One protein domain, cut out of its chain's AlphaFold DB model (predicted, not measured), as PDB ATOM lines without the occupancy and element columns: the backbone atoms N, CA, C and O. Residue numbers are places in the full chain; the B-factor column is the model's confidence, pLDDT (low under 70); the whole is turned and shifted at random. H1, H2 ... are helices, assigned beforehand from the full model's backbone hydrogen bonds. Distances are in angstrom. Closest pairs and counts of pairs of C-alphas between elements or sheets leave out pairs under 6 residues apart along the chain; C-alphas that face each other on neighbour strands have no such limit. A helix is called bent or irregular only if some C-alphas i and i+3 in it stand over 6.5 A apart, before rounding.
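This is residues 2 to 42 of the 123 residues of an uncharacterized protein of Chlamydomonas incerta (UniProt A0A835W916). One long helix, H2, and one short helix, H1, meet at a corner and make an open V with very unequal arms. Most of H2 sticks out alone: residues 23 to 42 stand free, of which 23 to 40 belong to H2. The printed part has 41 residues with two named helices, H1 then H2 along the chain, and no named strand; its class is all helix. The whole is extended, with a radius of gyration of the C-alphas of 14.2 A, and flat, spanning 44 by 23 by 6 A.

Begin with the longest helix, H2, residues 15 to 40. Go back along the chain over a tight link of 3 residues and you reach H1, residues 3 to 11. H1 and H2 touch only at the corner by their link, where H2 touches H1 with residues 17 to 21 alone. Look there for the closest C-alphas of the two, those of Thr 11 and Leu 18, 4.8 A apart. The helices run opposite ways at a steep tilt of 57 degrees, and their centres are 18.5 A apart. In H1 and H2 every backbone O i to N i+4 pair is within hydrogen-bond range.

Find C-alpha 15 at (133.076, 131.931, 141.901); from there H2 runs 36.6 A to C-alpha 40 at (135.553, 140.231, 106.350). Then find C-alpha 3 at (151.194, 135.773, 134.110), where H1 begins; it runs 12.3 A to C-alpha 11. Neither helix is bent or irregular.

The two C-alphas farthest apart are those of Ser 13 and Thr 42, 44.2 A. Residues 12 to 17 also stand free, of which 15 to 17 belong to H2. The printed part has no cut. Its mean pLDDT is 75.7, and residues 37 to 42 are under 70.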
ATOM      1  N   SER A   2     154.390 133.515 137.086       85.44
ATOM      2  CA  SER A   2     153.956 133.586 135.679       85.44
ATOM      3  C   SER A   2     152.636 134.355 135.546       85.44
ATOM      4  O   SER A   2     151.804 134.315 136.453       85.44
ATOM      5  N   LEU A   3     152.432 135.038 134.413       77.19
ATOM      6  CA  LEU A   3     151.194 135.773 134.110       77.19
ATOM      7  C   LEU A   3     149.954 134.874 134.256       77.19
ATOM      8  O   LEU A   3     148.967 135.257 134.878       77.19
ATOM      9  N   TRP A   4     150.057 133.636 133.768       77.31
ATOM     10  CA  TRP A   4     149.030 132.608 133.934       77.31
ATOM     11  C   TRP A   4     148.784 132.243 135.401       77.31
ATOM     12  O   TRP A   4     147.634 132.106 135.806       77.31
ATOM     13  N   GLY A   5     149.835 132.164 136.222       78.81
ATOM     14  CA  GLY A   5     149.709 131.917 137.659       78.81
ATOM     15  C   GLY A   5     148.961 133.030 138.400       78.81
ATOM     16  O   GLY A   5     148.167 132.736 139.287       78.81
ATOM     17  N   TYR A   6     149.153 134.294 138.010       78.50
ATOM     18  CA  TYR A   6     148.421 135.428 138.589       78.50
ATOM     19  C   TYR A   6     146.937 135.425 138.197       78.50
ATOM     20  O   TYR A   6     146.072 135.613 139.050       78.50
ATOM     21  N   ILE A   7     146.633 135.167 136.919       74.81
ATOM     22  CA  ILE A   7     145.252 135.103 136.419       74.81
ATOM     23  C   ILE A   7     144.489 133.981 137.119       74.81
ATOM     24  O   ILE A   7     143.391 134.216 137.618       74.81
ATOM     25  N   ILE A   8     145.079 132.786 137.204       74.75
ATOM     26  CA  ILE A   8     144.454 131.638 137.864       74.75
ATOM     27  C   ILE A   8     144.250 131.939 139.349       74.75
ATOM     28  O   ILE A   8     143.127 131.826 139.817       74.75
ATOM     29  N   ALA A   9     145.268 132.422 140.067       74.69
ATOM     30  CA  ALA A   9     145.141 132.724 141.494       74.69
ATOM     31  C   ALA A   9     144.084 133.805 141.802       74.69
ATOM     32  O   ALA A   9     143.369 133.709 142.798       74.69
ATOM     33  N   ASN A  10     143.959 134.827 140.950       74.75
ATOM     34  CA  ASN A  10     143.001 135.916 141.149       74.75
ATOM     35  C   ASN A  10     141.565 135.545 140.733       74.75
ATOM     36  O   ASN A  10     140.602 136.069 141.291       74.75
ATOM     37  N   THR A  11     141.405 134.652 139.753       71.69
ATOM     38  CA  THR A  11     140.083 134.222 139.265       71.69
ATOM     39  C   THR A  11     139.547 133.007 140.020       71.69
ATOM     40  O   THR A  11     138.340 132.918 140.225       71.69
ATOM     41  N   SER A  12     140.416 132.120 140.518       73.19
ATOM     42  CA  SER A  12     140.036 130.953 141.325       73.19
ATOM     43  C   SER A  12     139.682 131.304 142.770       73.19
ATOM     44  O   SER A  12     139.177 130.453 143.497       73.19
ATOM     45  N   SER A  13     139.952 132.538 143.212       77.75
ATOM     46  CA  SER A  13     139.715 132.961 144.595       77.75
ATOM     47  C   SER A  13     138.228 133.097 144.940       77.75
ATOM     48  O   SER A  13     137.878 133.082 146.116       77.75
ATOM     49  N   SER A  14     137.344 133.289 143.951       80.69
ATOM     50  CA  SER A  14     135.895 133.271 144.179       80.69
ATOM     51  C   SER A  14     135.095 132.937 142.912       80.69
ATOM     52  O   SER A  14     135.462 133.373 141.817       80.69
ATOM     53  N   PRO A  15     133.944 132.246 143.039       76.94
ATOM     54  CA  PRO A  15     133.076 131.931 141.901       76.94
ATOM     55  C   PRO A  15     132.608 133.174 141.126       76.94
ATOM     56  O   PRO A  15     132.512 133.148 139.902       76.94
ATOM     57  N   ALA A  16     132.375 134.292 141.821       80.00
ATOM     58  CA  ALA A  16     131.961 135.552 141.200       80.00
ATOM     59  C   ALA A  16     133.061 136.175 140.321       80.00
ATOM     60  O   ALA A  16     132.765 136.724 139.261       80.00
ATOM     61  N   ARG A  17     134.337 136.069 140.724       79.25
ATOM     62  CA  ARG A  17     135.473 136.562 139.925       79.25
ATOM     63  C   ARG A  17     135.734 135.685 138.711       79.25
ATOM     64  O   ARG A  17     136.038 136.218 137.647       79.25
ATOM     65  N   LEU A  18     135.561 134.373 138.851       81.81
ATOM     66  CA  LEU A  18     135.616 133.437 137.732       81.81
ATOM     67  C   LEU A  18     134.540 133.764 136.684       81.81
ATOM     68  O   LEU A  18     134.849 133.879 135.500       81.81
ATOM     69  N   LEU A  19     133.294 133.980 137.124       85.12
ATOM     70  CA  LEU A  19     132.188 134.370 136.243       85.12
ATOM     71  C   LEU A  19     132.427 135.736 135.590       85.12
ATOM     72  O   LEU A  19     132.222 135.874 134.387       85.12
ATOM     73  N   GLY A  20     132.913 136.724 136.345       84.38
ATOM     74  CA  GLY A  20     133.255 138.044 135.811       84.38
ATOM     75  C   GLY A  20     134.366 137.986 134.757       84.38
ATOM     76  O   GLY A  20     134.252 138.607 133.703       84.38
ATOM     77  N   PHE A  21     135.409 137.188 134.996       84.25
ATOM     78  CA  PHE A  21     136.488 136.980 134.033       84.25
ATOM     79  C   PHE A  21     136.002 136.250 132.773       84.25
ATOM     80  O   PHE A  21     136.310 136.672 131.660       84.25
ATOM     81  N   GLY A  22     135.181 135.209 132.932       80.69
ATOM     82  CA  GLY A  22     134.559 134.504 131.811       80.69
ATOM     83  C   GLY A  22     133.663 135.413 130.964       80.69
ATOM     84  O   GLY A  22     133.770 135.416 129.740       80.69
ATOM     85  N   ALA A  23     132.834 136.245 131.602       84.81
ATOM     86  CA  ALA A  23     131.989 137.219 130.912       84.81
ATOM     87  C   ALA A  23     132.820 138.270 130.155       84.81
ATOM     88  O   ALA A  23     132.501 138.609 129.017       84.81
ATOM     89  N   MET A  24     133.917 138.742 130.752       85.88
ATOM     90  CA  MET A  24     134.828 139.696 130.118       85.88
ATOM     91  C   MET A  24     135.514 139.100 128.881       85.88
ATOM     92  O   MET A  24     135.626 139.778 127.860       85.88
ATOM     93  N   LEU A  25     135.918 137.827 128.938       86.62
ATOM     94  CA  LEU A  25     136.476 137.121 127.783       86.62
ATOM     95  C   LEU A  25     135.454 136.973 126.655       86.62
ATOM     96  O   LEU A  25     135.788 137.256 125.508       86.62
ATOM     97  N   MET A  26     134.213 136.594 126.972       84.62
ATOM     98  CA  MET A  26     133.139 136.474 125.978       84.62
ATOM     99  C   MET A  26     132.785 137.823 125.337       84.62
ATOM    100  O   MET A  26     132.568 137.901 124.130       84.62
ATOM    101  N   ALA A  27     132.772 138.906 126.118       84.69
ATOM    102  CA  ALA A  27     132.576 140.251 125.584       84.69
ATOM    103  C   ALA A  27     133.733 140.663 124.656       84.69
ATOM    104  O   ALA A  27     133.502 141.202 123.574       84.69
ATOM    105  N   GLY A  28     134.976 140.361 125.043       81.88
ATOM    106  CA  GLY A  28     136.158 140.627 124.225       81.88
ATOM    107  C   GLY A  28     136.146 139.864 122.899       81.88
ATOM    108  O   GLY A  28     136.360 140.461 121.845       81.88
ATOM    109  N   THR A  29     135.839 138.563 122.923       82.00
ATOM    110  CA  THR A  29     135.745 137.751 121.700       82.00
ATOM    111  C   THR A  29     134.578 138.176 120.817       82.00
ATOM    112  O   THR A  29     134.718 138.148 119.599       82.00
ATOM    113  N   PHE A  30     133.464 138.637 121.392       81.06
ATOM    114  CA  PHE A  30     132.344 139.177 120.622       81.06
ATOM    115  C   PHE A  30     132.709 140.475 119.894       81.06
ATOM    116  O   PHE A  30     132.402 140.614 118.715       81.06
ATOM    117  N   VAL A  31     133.394 141.414 120.557       82.38
ATOM    118  CA  VAL A  31     133.819 142.682 119.935       82.38
ATOM    119  C   VAL A  31     134.882 142.445 118.862       82.38
ATOM    120  O   VAL A  31     134.778 142.968 117.759       82.38
ATOM    121  N   VAL A  32     135.889 141.615 119.140       80.50
ATOM    122  CA  VAL A  32     136.910 141.284 118.133       80.50
ATOM    123  C   VAL A  32     136.289 140.501 116.977       80.50
ATOM    124  O   VAL A  32     136.589 140.774 115.819       80.50
ATOM    125  N   GLY A  33     135.380 139.569 117.272       72.81
ATOM    126  CA  GLY A  33     134.641 138.804 116.276       72.81
ATOM    127  C   GLY A  33     133.728 139.674 115.417       72.81
ATOM    128  O   GLY A  33     133.652 139.454 114.212       72.81
ATOM    129  N   SER A  34     133.083 140.695 115.987       72.06
ATOM    130  CA  SER A  34     132.251 141.629 115.227       72.06
ATOM    131  C   SER A  34     133.093 142.561 114.363       72.06
ATOM    132  O   SER A  34     132.756 142.740 113.200       72.06
ATOM    133  N   MET A  35     134.233 143.062 114.848       73.56
ATOM    134  CA  MET A  35     135.161 143.858 114.034       73.56
ATOM    135  C   MET A  35     135.803 143.031 112.915       73.56
ATOM    136  O   MET A  35     135.911 143.503 111.786       73.56
ATOM    137  N   PHE A  36     136.187 141.785 113.199       70.38
ATOM    138  CA  PHE A  36     136.694 140.856 112.194       70.38
ATOM    139  C   PHE A  36     135.615 140.503 111.171       70.38
ATOM    140  O   PHE A  36     135.878 140.541 109.975       70.38
ATOM    141  N   SER A  37     134.388 140.237 111.624       61.41
ATOM    142  CA  SER A  37     133.238 140.020 110.748       61.41
ATOM    143  C   SER A  37     132.942 141.260 109.917       61.41
ATOM    144  O   SER A  37     132.718 141.123 108.733       61.41
ATOM    145  N   SER A  38     133.024 142.479 110.451       60.03
ATOM    146  CA  SER A  38     132.870 143.705 109.659       60.03
ATOM    147  C   SER A  38     134.008 143.917 108.656       60.03
ATOM    148  O   SER A  38     133.751 144.399 107.560       60.03
ATOM    149  N   ALA A  39     135.241 143.534 108.990       60.34
ATOM    150  CA  ALA A  39     136.379 143.601 108.073       60.34
ATOM    151  C   ALA A  39     136.344 142.504 106.989       60.34
ATOM    152  O   ALA A  39     136.804 142.731 105.874       60.34
ATOM    153  N   MET A  40     135.790 141.326 107.301       53.81
ATOM    154  CA  MET A  40     135.553 140.231 106.350       53.81
ATOM    155  C   MET A  40     134.199 140.314 105.642       53.81
ATOM    156  O   MET A  40     134.020 139.666 104.614       53.81
ATOM    157  N   SER A  41     133.258 141.103 106.158       43.94
ATOM    158  CA  SER A  41     131.975 141.414 105.538       43.94
ATOM    159  C   SER A  41     132.250 142.395 104.413       43.94
ATOM    160  O   SER A  41     131.916 143.577 104.440       43.94
ATOM    161  N   THR A  42     132.848 141.860 103.355       49.28
ATOM    162  CA  THR A  42     132.361 142.184 102.031       49.28
ATOM    163  C   THR A  42     130.859 141.920 102.092       49.28
ATOM    164  O   THR A  42     130.439 140.760 102.149       49.28
TER     165      THR A  42